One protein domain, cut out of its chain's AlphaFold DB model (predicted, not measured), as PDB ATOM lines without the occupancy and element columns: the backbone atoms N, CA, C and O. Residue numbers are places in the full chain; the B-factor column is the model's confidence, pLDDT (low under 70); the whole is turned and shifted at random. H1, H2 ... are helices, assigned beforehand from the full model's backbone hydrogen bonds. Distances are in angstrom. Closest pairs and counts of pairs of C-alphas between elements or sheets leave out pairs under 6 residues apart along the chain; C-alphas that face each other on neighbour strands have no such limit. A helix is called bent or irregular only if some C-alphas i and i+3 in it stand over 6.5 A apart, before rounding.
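This is residues 2 to 102 of the 102 residues of the protein "MFS domain-containing protein" of Bacillus sp. AFS073361 (UniProt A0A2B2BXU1). A long, narrow V, made by the two arms H2a and H2b of one bent helix and open between them, with a second helix, H1, slanting away from the V's open end and a short helix, H3, near that end beside the end of H1. The V closes at residues 59 and 60, and H1 runs nearly straight through its two arms, H1b touching H2a and H3 while H1a touches no helix. The printed part has 101 residues with three named helices, in the order H1, H2, H3, and no named strand; its class is all helix. It is loose, with a radius of gyration of the C-alphas of 17.1 A, and spans 50 by 36 by 24 A.

H1, residues 2 to 24, was assigned as one helix by its hydrogen bonds but is bent, with C-alphas 11 and 14 6.6 A apart. Its arms are H1a, residues 2 to 11, and H1b, residues 14 to 24; C-alpha 2 is at (4.180, 42.853, -45.762). H2, residues 30 to 82, was also assigned as one helix by its hydrogen bonds but is bent, with C-alphas 58 and 61 9.3 A apart. H2a, residues 30 to 58, is 41.1 A long and irregular, with C-alphas 50 and 53 7.0 A apart and a kink of 38 degrees near residue 51; C-alpha 58 is at (36.205, 44.032, -47.658). H2b, residues 61 to 82, is 31.5 A long. H3, residues 91 to 101, ends with C-alpha 101 at (21.695, 20.375, -13.975).

H1a and H1b stand at a shallow tilt of 7 degrees. H1b touches residues 30 to 37 of H2a alone, at a steep tilt of 46 degrees, opposite ways; their closest C-alphas are those of Ala 22 and Arg 30, 6.1 A apart. H2a and H2b run opposite ways at a shallow tilt of 25 degrees and touch through residues 52 to 56 and 63 to 64 alone; the closest C-alphas, of Leu 56 and Thr 64, are 6.1 A apart. H3 touches H1b at a steep tilt of 63 degrees, the same way, with the C-alphas of Glu 23 and Leu 91 closest at 6.5 A. H2b and H3 are apart, and so are H1b and H2b. One of the 3 touching pairs is at a shallow tilt, and the packing is only just mostly crossed, with helices slanted to each other. In H1a, H2b and H3 every O i to N i+4 pair is within hydrogen-bond range; in H1b 6 of 7 are, in H2a 23 of 25.

The C-alphas farthest apart, of Lys 57 and Glu 92, are 49.9 A apart. The printed part has no cut. The link from H1 to H2 is tight, that from H2 to H3 short. The mean pLDDT of the printed part is 81.7; 14 residues are under 70, among them residues 95 to 102.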
ATOM      1  N   THR A   2       3.234  42.470 -46.836       79.19
ATOM      2  CA  THR A   2       4.180  42.853 -45.762       79.19
ATOM      3  C   THR A   2       3.553  42.925 -44.362       79.19
ATOM      4  O   THR A   2       4.150  42.448 -43.406       79.19
ATOM      5  N   VAL A   3       2.329  43.452 -44.232       83.94
ATOM      6  CA  VAL A   3       1.628  43.556 -42.933       83.94
ATOM      7  C   VAL A   3       1.274  42.179 -42.359       83.94
ATOM      8  O   VAL A   3       1.473  41.942 -41.175       83.94
ATOM      9  N   LEU A   4       0.818  41.253 -43.208       82.62
ATOM     10  CA  LEU A   4       0.547  39.863 -42.825       82.62
ATOM     11  C   LEU A   4       1.833  39.154 -42.377       82.62
ATOM     12  O   LEU A   4       1.853  38.541 -41.317       82.62
ATOM     13  N   TYR A   5       2.920  39.296 -43.139       78.69
ATOM     14  CA  TYR A   5       4.227  38.747 -42.767       78.69
ATOM     15  C   TYR A   5       4.707  39.268 -41.404       78.69
ATOM     16  O   TYR A   5       5.078  38.478 -40.538       78.69
ATOM     17  N   LEU A   6       4.641  40.584 -41.183       80.38
ATOM     18  CA  LEU A   6       5.032  41.192 -39.912       80.38
ATOM     19  C   LEU A   6       4.148  40.722 -38.752       80.38
ATOM     20  O   LEU A   6       4.679  40.443 -37.684       80.38
ATOM     21  N   ALA A   7       2.835  40.585 -38.959       78.88
ATOM     22  CA  ALA A   7       1.907  40.126 -37.928       78.88
ATOM     23  C   ALA A   7       2.213  38.696 -37.454       78.88
ATOM     24  O   ALA A   7       2.249  38.443 -36.254       78.88
ATOM     25  N   PHE A   8       2.496  37.767 -38.373       77.00
ATOM     26  CA  PHE A   8       2.856  36.392 -38.007       77.00
ATOM     27  C   PHE A   8       4.266  36.293 -37.411       77.00
ATOM     28  O   PHE A   8       4.472  35.588 -36.424       77.00
ATOM     29  N   PHE A   9       5.235  37.030 -37.960       70.62
ATOM     30  CA  PHE A   9       6.613  37.003 -37.472       70.62
ATOM     31  C   PHE A   9       6.745  37.608 -36.065       70.62
ATOM     32  O   PHE A   9       7.326  36.989 -35.171       70.62
ATOM     33  N   GLN A  10       6.142  38.780 -35.849       72.25
ATOM     34  CA  GLN A  10       6.110  39.452 -34.546       72.25
ATOM     35  C   GLN A  10       5.099  38.830 -33.580       72.25
ATOM     36  O   GLN A  10       5.164  39.114 -32.392       72.25
ATOM     37  N   GLY A  11       4.155  38.019 -34.060       66.94
ATOM     38  CA  GLY A  11       3.181  37.328 -33.214       66.94
ATOM     39  C   GLY A  11       3.683  35.994 -32.663       66.94
ATOM     40  O   GLY A  11       3.298  35.610 -31.564       66.94
ATOM     41  N   ALA A  12       4.552  35.294 -33.398       70.88
ATOM     42  CA  ALA A  12       5.051  33.979 -33.001       70.88
ATOM     43  C   ALA A  12       6.540  34.012 -32.638       70.88
ATOM     44  O   ALA A  12       6.907  33.847 -31.480       70.88
ATOM     45  N   ILE A  13       7.411  34.258 -33.618       68.00
ATOM     46  CA  ILE A  13       8.858  34.044 -33.470       68.00
ATOM     47  C   ILE A  13       9.492  35.098 -32.557       68.00
ATOM     48  O   ILE A  13      10.302  34.758 -31.698       68.00
ATOM     49  N   GLY A  14       9.097  36.365 -32.711       70.31
ATOM     50  CA  GLY A  14       9.589  37.452 -31.862       70.31
ATOM     51  C   GLY A  14       9.275  37.236 -30.372       70.31
ATOM     52  O   GLY A  14      10.201  37.221 -29.561       70.31
ATOM     53  N   PRO A  15       8.002  37.022 -29.989       76.50
ATOM     54  CA  PRO A  15       7.602  36.837 -28.596       76.50
ATOM     55  C   PRO A  15       8.133  35.546 -27.979       76.50
ATOM     56  O   PRO A  15       8.470  35.550 -26.800       76.50
ATOM     57  N   LEU A  16       8.256  34.464 -28.760       80.00
ATOM     58  CA  LEU A  16       8.769  33.180 -28.267       80.00
ATOM     59  C   LEU A  16      10.192  33.294 -27.710       80.00
ATOM     60  O   LEU A  16      10.471  32.747 -26.649       80.00
ATOM     61  N   GLY A  17      11.083  34.039 -28.375       80.75
ATOM     62  CA  GLY A  17      12.450  34.231 -27.879       80.75
ATOM     63  C   GLY A  17      12.484  34.913 -26.509       80.75
ATOM     64  O   GLY A  17      13.193  34.473 -25.604       80.75
ATOM     65  N   TRP A  18      11.665  35.950 -26.328       83.06
ATOM     66  CA  TRP A  18      11.545  36.656 -25.049       83.06
ATOM     67  C   TRP A  18      10.847  35.823 -23.976       83.06
ATOM     68  O   TRP A  18      11.234  35.887 -22.809       83.06
ATOM     69  N   LEU A  19       9.857  35.020 -24.369       83.69
ATOM     70  CA  LEU A  19       9.151  34.101 -23.482       83.69
ATOM     71  C   LEU A  19      10.111  33.065 -22.897       83.69
ATOM     72  O   LEU A  19      10.176  32.914 -21.684       83.69
ATOM     73  N   ILE A  20      10.920  32.428 -23.742       82.25
ATOM     74  CA  ILE A  20      11.903  31.427 -23.319       82.25
ATOM     75  C   ILE A  20      12.897  32.025 -22.312       82.25
ATOM     76  O   ILE A  20      13.181  31.422 -21.280       82.25
ATOM     77  N   ILE A  21      13.395  33.243 -22.556       82.38
ATOM     78  CA  ILE A  21      14.288  33.937 -21.609       82.38
ATOM     79  C   ILE A  21      13.588  34.147 -20.257       82.38
ATOM     80  O   ILE A  21      14.212  33.981 -19.205       82.38
ATOM     81  N   ALA A  22      12.297  34.486 -20.265       82.81
ATOM     82  CA  ALA A  22      11.510  34.644 -19.049       82.81
ATOM     83  C   ALA A  22      11.242  33.308 -18.326       82.81
ATOM     84  O   ALA A  22      11.200  33.297 -17.093       82.81
ATOM     85  N   GLU A  23      11.090  32.204 -19.060       82.19
ATOM     86  CA  GLU A  23      10.873  30.852 -18.520       82.19
ATOM     87  C   GLU A  23      12.137  30.258 -17.886       82.19
ATOM     88  O   GLU A  23      12.057  29.678 -16.807       82.19
ATOM     89  N   ILE A  24      13.307  30.446 -18.508       78.88
ATOM     90  CA  ILE A  24      14.598  29.971 -17.972       78.88
ATOM     91  C   ILE A  24      15.033  30.795 -16.755       78.88
ATOM     92  O   ILE A  24      15.732  30.301 -15.869       78.88
ATOM     93  N   SER A  25      14.670  32.079 -16.717       78.94
ATOM     94  CA  SER A  25      15.109  32.963 -15.642       78.94
ATOM     95  C   SER A  25      14.365  32.655 -14.331       78.94
ATOM     96  O   SER A  25      13.128  32.675 -14.327       78.94
ATOM     97  N   PRO A  26      15.077  32.475 -13.196       76.19
ATOM     98  CA  PRO A  26      14.453  32.212 -11.898       76.19
ATOM     99  C   PRO A  26      13.444  33.301 -11.546       76.19
ATOM    100  O   PRO A  26      13.731  34.485 -11.745       76.19
ATOM    101  N   ALA A  27      12.297  32.940 -10.965       77.56
ATOM    102  CA  ALA A  27      11.196  33.886 -10.747       77.56
ATOM    103  C   ALA A  27      11.629  35.162  -9.992       77.56
ATOM    104  O   ALA A  27      11.207  36.267 -10.331       77.56
ATOM    105  N   ARG A  28      12.546  35.025  -9.023       78.19
ATOM    106  CA  ARG A  28      13.095  36.136  -8.226       78.19
ATOM    107  C   ARG A  28      14.061  37.046  -8.997       78.19
ATOM    108  O   ARG A  28      14.195  38.215  -8.651       78.19
ATOM    109  N   LEU A  29      14.744  36.522 -10.015       80.88
ATOM    110  CA  LEU A  29      15.782  37.222 -10.785       80.88
ATOM    111  C   LEU A  29      15.381  37.475 -12.242       80.88
ATOM    112  O   LEU A  29      16.192  37.981 -13.014       80.88
ATOM    113  N   ARG A  30      14.133  37.181 -12.618       83.62
ATOM    114  CA  ARG A  30      13.628  37.320 -13.990       83.62
ATOM    115  C   ARG A  30      13.891  38.698 -14.588       83.62
ATOM    116  O   ARG A  30      14.342  38.784 -15.725       83.62
ATOM    117  N   GLY A  31      13.696  39.764 -13.809       84.88
ATOM    118  CA  GLY A  31      13.994  41.129 -14.252       84.88
ATOM    119  C   GLY A  31      15.474  41.345 -14.595       84.88
ATOM    120  O   GLY A  31      15.787  41.958 -15.612       84.88
ATOM    121  N   VAL A  32      16.389  40.788 -13.796       87.06
ATOM    122  CA  VAL A  32      17.839  40.873 -14.040       87.06
ATOM    123  C   VAL A  32      18.237  40.017 -15.243       87.06
ATOM    124  O   VAL A  32      18.965  40.495 -16.108       87.06
ATOM    125  N   GLY A  33      17.717  38.788 -15.342       85.88
ATOM    126  CA  GLY A  33      17.966  37.892 -16.477       85.88
ATOM    127  C   GLY A  33      17.526  38.505 -17.808       85.88
ATOM    128  O   GLY A  33      18.302  38.550 -18.762       85.88
ATOM    129  N   MET A  34      16.324  39.088 -17.845       88.94
ATOM    130  CA  MET A  34      15.833  39.822 -19.010       88.94
ATOM    131  C   MET A  34      16.671  41.065 -19.331       88.94
ATOM    132  O   MET A  34      16.939  41.333 -20.503       88.94
ATOM    133  N   GLY A  35      17.096  41.821 -18.314       88.94
ATOM    134  CA  GLY A  35      17.943  43.001 -18.499       88.94
ATOM    135  C   GLY A  35      19.299  42.654 -19.115       88.94
ATOM    136  O   GLY A  35      19.714  43.287 -20.084       88.94
ATOM    137  N   ILE A  36      19.950  41.599 -18.614       90.00
ATOM    138  CA  ILE A  36      21.218  41.096 -19.155       90.00
ATOM    139  C   ILE A  36      21.029  40.630 -20.601       90.00
ATOM    140  O   ILE A  36      21.773  41.063 -21.479       90.00
ATOM    141  N   ALA A  37      20.008  39.813 -20.879       89.75
ATOM    142  CA  ALA A  37      19.724  39.343 -22.235       89.75
ATOM    143  C   ALA A  37      19.496  40.508 -23.213       89.75
ATOM    144  O   ALA A  37      20.040  40.518 -24.317       89.75
ATOM    145  N   THR A  38      18.750  41.525 -22.780       90.88
ATOM    146  CA  THR A  38      18.501  42.741 -23.564       90.88
ATOM    147  C   THR A  38      19.796  43.511 -23.819       90.88
ATOM    148  O   THR A  38      20.057  43.905 -24.952       90.88
ATOM    149  N   LEU A  39      20.645  43.687 -22.804       94.06
ATOM    150  CA  LEU A  39      21.936  44.359 -22.950       94.06
ATOM    151  C   LEU A  39      22.836  43.646 -23.965       94.06
ATOM    152  O   LEU A  39      23.381  44.298 -24.852       94.06
ATOM    153  N   PHE A  40      22.951  42.318 -23.882       92.25
ATOM    154  CA  PHE A  40      23.726  41.537 -24.849       92.25
ATOM    155  C   PHE A  40      23.141  41.625 -26.260       92.25
ATOM    156  O   PHE A  40      23.897  41.790 -27.216       92.25
ATOM    157  N   LEU A  41      21.812  41.579 -26.404       91.12
ATOM    158  CA  LEU A  41      21.148  41.753 -27.696       91.12
ATOM    159  C   LEU A  41      21.513  43.100 -28.334       91.12
ATOM    160  O   LEU A  41      21.932  43.142 -29.492       91.12
ATOM    161  N   TRP A  42      21.384  44.192 -27.580       93.69
ATOM    162  CA  TRP A  42      21.696  45.532 -28.074       93.69
ATOM    163  C   TRP A  42      23.187  45.726 -28.341       93.69
ATOM    164  O   TRP A  42      23.545  46.352 -29.336       93.69
ATOM    165  N   LEU A  43      24.060  45.149 -27.515       95.12
ATOM    166  CA  LEU A  43      25.503  45.199 -27.734       95.12
ATOM    167  C   LEU A  43      25.899  44.467 -29.021       95.12
ATOM    168  O   LEU A  43      26.630  45.014 -29.843       95.12
ATOM    169  N   CYS A  44      25.374  43.259 -29.239       91.00
ATOM    170  CA  CYS A  44      25.584  42.517 -30.480       91.00
ATOM    171  C   CYS A  44      25.040  43.285 -31.689       91.00
ATOM    172  O   CYS A  44      25.715  43.366 -32.713       91.00
ATOM    173  N   ASN A  45      23.855  43.891 -31.568       91.88
ATOM    174  CA  ASN A  45      23.281  44.715 -32.630       91.88
ATOM    175  C   ASN A  45      24.177  45.918 -32.965       91.88
ATOM    176  O   ASN A  45      24.440  46.172 -34.138       91.88
ATOM    177  N   PHE A  46      24.708  46.597 -31.947       93.81
ATOM    178  CA  PHE A  46      25.638  47.710 -32.116       93.81
ATOM    179  C   PHE A  46      26.929  47.281 -32.822       93.81
ATOM    180  O   PHE A  46      27.340  47.918 -33.790       93.81
ATOM    181  N   ILE A  47      27.542  46.176 -32.383       92.94
ATOM    182  CA  ILE A  47      28.749  45.616 -33.006       92.94
ATOM    183  C   ILE A  47      28.470  45.298 -34.478       92.94
ATOM    184  O   ILE A  47      29.198  45.754 -35.358       92.94
ATOM    185  N   VAL A  48      27.390  44.571 -34.771       91.00
ATOM    186  CA  VAL A  48      27.019  44.238 -36.152       91.00
ATOM    187  C   VAL A  48      26.799  45.507 -36.974       91.00
ATOM    188  O   VAL A  48      27.367  45.618 -38.053       91.00
ATOM    189  N   GLY A  49      26.054  46.488 -36.462       90.44
ATOM    190  CA  GLY A  49      25.816  47.759 -37.149       90.44
ATOM    191  C   GLY A  49      27.100  48.539 -37.449       90.44
ATOM    192  O   GLY A  49      27.228  49.112 -38.530       90.44
ATOM    193  N   LEU A  50      28.074  48.514 -36.536       93.06
ATOM    194  CA  LEU A  50      29.362  49.184 -36.703       93.06
ATOM    195  C   LEU A  50      30.253  48.487 -37.742       93.06
ATOM    196  O   LEU A  50      30.869  49.146 -38.579       93.06
ATOM    197  N   PHE A  51      30.330  47.154 -37.698       89.38
ATOM    198  CA  PHE A  51      31.224  46.386 -38.566       89.38
ATOM    199  C   PHE A  51      30.620  46.056 -39.929       89.38
ATOM    200  O   PHE A  51      31.371  45.827 -40.874       89.38
ATOM    201  N   PHE A  52      29.294  46.065 -40.073       89.19
ATOM    202  CA  PHE A  52      28.616  45.685 -41.312       89.19
ATOM    203  C   PHE A  52      29.073  46.489 -42.545       89.19
ATOM    204  O   PHE A  52      29.413  45.858 -43.548       89.19
ATOM    205  N   PRO A  53      29.199  47.834 -42.509       89.44
ATOM    206  CA  PRO A  53      29.713  48.595 -43.651       89.44
ATOM    207  C   PRO A  53      31.155  48.227 -44.021       89.44
ATOM    208  O   PRO A  53      31.505  48.189 -45.200       89.44
ATOM    209  N   THR A  54      31.999  47.947 -43.025       89.19
ATOM    210  CA  THR A  54      33.390  47.522 -43.237       89.19
ATOM    211  C   THR A  54      33.444  46.123 -43.843       89.19
ATOM    212  O   THR A  54      34.175  45.895 -44.806       89.19
ATOM    213  N   LEU A  55      32.620  45.202 -43.341       87.94
ATOM    214  CA  LEU A  55      32.537  43.826 -43.825       87.94
ATOM    215  C   LEU A  55      32.052  43.773 -45.279       87.94
ATOM    216  O   LEU A  55      32.649  43.083 -46.103       87.94
ATOM    217  N   LEU A  56      31.054  44.593 -45.620       90.31
ATOM    218  CA  LEU A  56      30.572  44.744 -46.992       90.31
ATOM    219  C   LEU A  56      31.649  45.265 -47.948       90.31
ATOM    220  O   LEU A  56      31.712  44.810 -49.086       90.31
ATOM    221  N   LYS A  57      32.495  46.204 -47.506       89.38
ATOM    222  CA  LYS A  57      33.572  46.756 -48.342       89.38
ATOM    223  C   LYS A  57      34.702  45.757 -48.588       89.38
ATOM    224  O   LYS A  57      35.254  45.746 -49.681       89.38
ATOM    225  N   VAL A  58      35.055  44.951 -47.586       90.06
ATOM    226  CA  VAL A  58      36.205  44.032 -47.658       90.06
ATOM    227  C   VAL A  58      35.828  42.693 -48.291       90.06
ATOM    228  O   VAL A  58      36.560  42.184 -49.134       90.06
ATOM    229  N   VAL A  59      34.695  42.114 -47.889       84.19
ATOM    230  CA  VAL A  59      34.298  40.738 -48.244       84.19
ATOM    231  C   VAL A  59      33.158  40.714 -49.274       84.19
ATOM    232  O   VAL A  59      32.799  39.660 -49.802       84.19
ATOM    233  N   GLY A  60      32.570  41.874 -49.581       87.00
ATOM    234  CA  GLY A  60      31.424  41.986 -50.473       87.00
ATOM    235  C   GLY A  60      30.111  41.509 -49.844       87.00
ATOM    236  O   GLY A  60      30.053  40.998 -48.720       87.00
ATOM    237  N   LEU A  61      29.025  41.683 -50.601       85.12
ATOM    238  CA  LEU A  61      27.666  41.342 -50.175       85.12
ATOM    239  C   LEU A  61      27.544  39.845 -49.852       85.12
ATOM    240  O   LEU A  61      27.189  39.472 -48.736       85.12
ATOM    241  N   SER A  62      27.909  38.988 -50.807       86.31
ATOM    242  CA  SER A  62      27.770  37.534 -50.690       86.31
ATOM    243  C   SER A  62      28.582  36.957 -49.530       86.31
ATOM    244  O   SER A  62      28.072  36.120 -48.792       86.31
ATOM    245  N   GLY A  63      29.815  37.439 -49.321       87.75
ATOM    246  CA  GLY A  63      30.660  36.996 -48.210       87.75
ATOM    247  C   GLY A  63      30.087  37.378 -46.844       87.75
ATOM    248  O   GLY A  63      30.088  36.566 -45.923       87.75
ATOM    249  N   THR A  64      29.514  38.579 -46.733       88.19
ATOM    250  CA  THR A  64      28.887  39.065 -45.493       88.19
ATOM    251  C   THR A  64      27.637  38.254 -45.137       88.19
ATOM    252  O   THR A  64      27.484  37.819 -43.996       88.19
ATOM    253  N   PHE A  65      26.765  37.982 -46.113       87.69
ATOM    254  CA  PHE A  65      25.575  37.154 -45.887       87.69
ATOM    255  C   PHE A  65      25.922  35.695 -45.583       87.69
ATOM    256  O   PHE A  65      25.283  35.092 -44.723       87.69
ATOM    257  N   PHE A  66      26.947  35.135 -46.231       90.88
ATOM    258  CA  PHE A  66      27.419  33.787 -45.916       90.88
ATOM    259  C   PHE A  66      27.955  33.700 -44.481       90.88
ATOM    260  O   PHE A  66      27.615  32.769 -43.755       90.88
ATOM    261  N   LEU A  67      28.717  34.702 -44.032       88.88
ATOM    262  CA  LEU A  67      29.195  34.782 -42.652       88.88
ATOM    263  C   LEU A  67      28.027  34.799 -41.651       88.88
ATOM    264  O   LEU A  67      28.031  34.046 -40.678       88.88
ATOM    265  N   PHE A  68      26.993  35.607 -41.906       87.81
ATOM    266  CA  PHE A  68      25.794  35.622 -41.063       87.81
ATOM    267  C   PHE A  68      25.019  34.306 -41.096       87.81
ATOM    268  O   PHE A  68      24.513  33.889 -40.057       87.81
ATOM    269  N   ALA A  69      24.965  33.620 -42.239       89.25
ATOM    270  CA  ALA A  69      24.370  32.292 -42.319       89.25
ATOM    271  C   ALA A  69      25.123  31.289 -41.430       89.25
ATOM    272  O   ALA A  69      24.491  30.560 -40.667       89.25
ATOM    273  N   VAL A  70      26.461  31.300 -41.456       93.50
ATOM    274  CA  VAL A  70      27.294  30.448 -40.589       93.50
ATOM    275  C   VAL A  70      27.034  30.745 -39.109       93.50
ATOM    276  O   VAL A  70      26.772  29.819 -38.341       93.50
ATOM    277  N   PHE A  71      27.028  32.018 -38.703       90.19
ATOM    278  CA  PHE A  71      26.686  32.392 -37.325       90.19
ATOM    279  C   PHE A  71      25.261  31.979 -36.940       90.19
ATOM    280  O   PHE A  71      25.041  31.514 -35.822       90.19
ATOM    281  N   GLY A  72      24.308  32.086 -37.866       88.50
ATOM    282  CA  GLY A  72      22.940  31.611 -37.681       88.50
ATOM    283  C   GLY A  72      22.878  30.108 -37.407       88.50
ATOM    284  O   GLY A  72      22.249  29.693 -36.437       88.50
ATOM    285  N   PHE A  73      23.585  29.291 -38.194       93.00
ATOM    286  CA  PHE A  73      23.666  27.843 -37.971       93.00
ATOM    287  C   PHE A  73      24.294  27.488 -36.624       93.00
ATOM    288  O   PHE A  73      23.788  26.606 -35.929       93.00
ATOM    289  N   ILE A  74      25.357  28.191 -36.225       91.94
ATOM    290  CA  ILE A  74      25.971  28.016 -34.901       91.94
ATOM    291  C   ILE A  74      24.956  28.349 -33.799       91.94
ATOM    292  O   ILE A  74      24.830  27.592 -32.839       91.94
ATOM    293  N   GLY A  75      24.193  29.435 -33.956       86.69
ATOM    294  CA  GLY A  75      23.135  29.820 -33.021       86.69
ATOM    295  C   GLY A  75      22.042  28.758 -32.900       86.69
ATOM    296  O   GLY A  75      21.683  28.370 -31.791       86.69
ATOM    297  N   VAL A  76      21.566  28.220 -34.025       87.00
ATOM    298  CA  VAL A  76      20.571  27.134 -34.038       87.00
ATOM    299  C   VAL A  76      21.115  25.881 -33.353       87.00
ATOM    300  O   VAL A  76      20.428  25.301 -32.514       87.00
ATOM    301  N   ALA A  77      22.354  25.481 -33.649       89.31
ATOM    302  CA  ALA A  77      22.987  24.331 -33.006       89.31
ATOM    303  C   ALA A  77      23.162  24.539 -31.491       89.31
ATOM    304  O   ALA A  77      22.955  23.612 -30.705       89.31
ATOM    305  N   PHE A  78      23.506  25.759 -31.070       86.06
ATOM    306  CA  PHE A  78      23.617  26.113 -29.660       86.06
ATOM    307  C   PHE A  78      22.268  26.005 -28.948       86.06
ATOM    308  O   PHE A  78      22.201  25.371 -27.895       86.06
ATOM    309  N   VAL A  79      21.204  26.570 -29.530       84.19
ATOM    310  CA  VAL A  79      19.844  26.483 -28.982       84.19
ATOM    311  C   VAL A  79      19.404  25.023 -28.905       84.19
ATOM    312  O   VAL A  79      19.030  24.570 -27.834       84.19
ATOM    313  N   ALA A  80      19.554  24.250 -29.982       81.81
ATOM    314  CA  ALA A  80      19.135  22.849 -30.017       81.81
ATOM    315  C   ALA A  80      19.833  21.963 -28.965       81.81
ATOM    316  O   ALA A  80      19.252  20.981 -28.511       81.81
ATOM    317  N   LYS A  81      21.077  22.283 -28.581       82.38
ATOM    318  CA  LYS A  81      21.844  21.496 -27.601       82.38
ATOM    319  C   LYS A  81      21.682  21.986 -26.159       82.38
ATOM    320  O   LYS A  81      21.675  21.166 -25.243       82.38
ATOM    321  N   ASN A  82      21.632  23.301 -25.947       79.56
ATOM    322  CA  ASN A  82      21.700  23.900 -24.609       79.56
ATOM    323  C   ASN A  82      20.339  24.326 -24.067       79.56
ATOM    324  O   ASN A  82      20.207  24.455 -22.852       79.56
ATOM    325  N   LEU A  83      19.342  24.540 -24.929       76.12
ATOM    326  CA  LEU A  83      17.998  24.888 -24.498       76.12
ATOM    327  C   LEU A  83      17.176  23.602 -24.295       76.12
ATOM    328  O   LEU A  83      16.846  22.940 -25.279       76.12
ATOM    329  N   PRO A  84      16.858  23.204 -23.047       68.12
ATOM    330  CA  PRO A  84      15.911  22.122 -22.814       68.12
ATOM    331  C   PRO A  84      14.506  22.552 -23.257       68.12
ATOM    332  O   PRO A  84      14.146  23.721 -23.136       68.12
ATOM    333  N   GLU A  85      13.711  21.608 -23.758       74.50
ATOM    334  CA  GLU A  85      12.319  21.858 -24.144       74.50
ATOM    335  C   GLU A  85      11.502  22.282 -22.910       74.50
ATOM    336  O   GLU A  85      11.356  21.508 -21.962       74.50
ATOM    337  N   THR A  86      10.997  23.521 -22.906       72.88
ATOM    338  CA  THR A  86      10.179  24.080 -21.812       72.88
ATOM    339  C   THR A  86       8.684  23.823 -22.010       72.88
ATOM    340  O   THR A  86       7.880  24.056 -21.104       72.88
ATOM    341  N   ARG A  87       8.279  23.300 -23.176       68.38
ATOM    342  CA  ARG A  87       6.872  23.101 -23.527       68.38
ATOM    343  C   ARG A  87       6.170  22.101 -22.605       68.38
ATOM    344  O   ARG A  87       6.491  20.918 -22.576       68.38
ATOM    345  N   GLY A  88       5.110  22.575 -21.946       67.81
ATOM    346  CA  GLY A  88       4.213  21.745 -21.133       67.81
ATOM    347  C   GLY A  88       4.685  21.499 -19.697       67.81
ATOM    348  O   GLY A  88       4.043  20.725 -18.992       67.81
ATOM    349  N   LEU A  89       5.764  22.156 -19.263       73.19
ATOM    350  CA  LEU A  89       6.248  22.120 -17.883       73.19
ATOM    351  C   LEU A  89       5.743  23.338 -17.102       73.19
ATOM    352  O   LEU A  89       5.586  24.426 -17.661       73.19
ATOM    353  N   SER A  90       5.501  23.176 -15.799       78.94
ATOM    354  CA  SER A  90       5.268  24.330 -14.928       78.94
ATOM    355  C   SER A  90       6.571  25.116 -14.724       78.94
ATOM    356  O   SER A  90       7.669  24.563 -14.801       78.94
ATOM    357  N   LEU A  91       6.464  26.414 -14.422       69.88
ATOM    358  CA  LEU A  91       7.632  27.262 -14.136       69.88
ATOM    359  C   LEU A  91       8.485  26.711 -12.977       69.88
ATOM    360  O   LEU A  91       9.704  26.851 -12.988       69.88
ATOM    361  N   GLU A  92       7.850  26.056 -12.004       70.38
ATOM    362  CA  GLU A  92       8.510  25.419 -10.858       70.38
ATOM    363  C   GLU A  92       9.313  24.182 -11.282       70.38
ATOM    364  O   GLU A  92      10.468  24.040 -10.889       70.38
ATOM    365  N   GLN A  93       8.750  23.339 -12.160       70.50
ATOM    366  CA  GLN A  93       9.441  22.171 -12.723       70.50
ATOM    367  C   GLN A  93      10.636  22.574 -13.595       70.50
ATOM    368  O   GLN A  93      11.668  21.904 -13.589       70.50
ATOM    369  N   ILE A  94      10.514  23.675 -14.343       73.00
ATOM    370  CA  ILE A  94      11.625  24.242 -15.116       73.00
ATOM    371  C   ILE A  94      12.738  24.691 -14.161       73.00
ATOM    372  O   ILE A  94      13.898  24.326 -14.360       73.00
ATOM    373  N   GLU A  95      12.400  25.417 -13.092       69.56
ATOM    374  CA  GLU A  95      13.380  25.889 -12.110       69.56
ATOM    375  C   GLU A  95      14.084  24.731 -11.372       69.56
ATOM    376  O   GLU A  95      15.299  24.781 -11.175       69.56
ATOM    377  N   GLU A  96      13.367  23.660 -11.014       68.81
ATOM    378  CA  GLU A  96      13.953  22.443 -10.427       68.81
ATOM    379  C   GLU A  96      14.879  21.702 -11.401       68.81
ATOM    380  O   GLU A  96      15.988  21.314 -11.027       68.81
ATOM    381  N   ASN A  97      14.478  21.566 -12.668       69.62
ATOM    382  CA  ASN A  97      15.299  20.929 -13.698       69.62
ATOM    383  C   ASN A  97      16.598  21.697 -13.972       69.62
ATOM    384  O   ASN A  97      17.636  21.077 -14.203       69.62
ATOM    385  N   PHE A  98      16.564  23.033 -13.932       68.56
ATOM    386  CA  PHE A  98      17.773  23.852 -14.049       68.56
ATOM    387  C   PHE A  98      18.653  23.775 -12.793       68.56
ATOM    388  O   PHE A  98      19.873  23.727 -12.932       68.56
ATOM    389  N   LYS A  99      18.069  23.692 -11.586       61.88
ATOM    390  CA  LYS A  99      18.822  23.493 -10.331       61.88
ATOM    391  C   LYS A  99      19.510  22.130 -10.248       61.88
ATOM    392  O   LYS A  99      20.586  22.054  -9.676       61.88
ATOM    393  N   MET A 100      18.921  21.071 -10.808       57.81
ATOM    394  CA  MET A 100      19.526  19.729 -10.822       57.81
ATOM    395  C   MET A 100      20.632  19.551 -11.877       57.81
ATOM    396  O   MET A 100      21.397  18.594 -11.795       57.81
ATOM    397  N   LYS A 101      20.699  20.428 -12.888       52.31
ATOM    398  CA  LYS A 101      21.695  20.375 -13.975       52.31
ATOM    399  C   LYS A 101      22.926  21.267 -13.750       52.31
ATOM    400  O   LYS A 101      23.863  21.159 -14.541       52.31
ATOM    401  N   ALA A 102      22.890  22.153 -12.753       47.62
ATOM    402  CA  ALA A 102      23.989  23.037 -12.350       47.62
ATOM    403  C   ALA A 102      24.824  22.396 -11.235       47.62
ATOM    404  O   ALA A 102      26.058  22.596 -11.259       47.62
TER     405      ALA A 102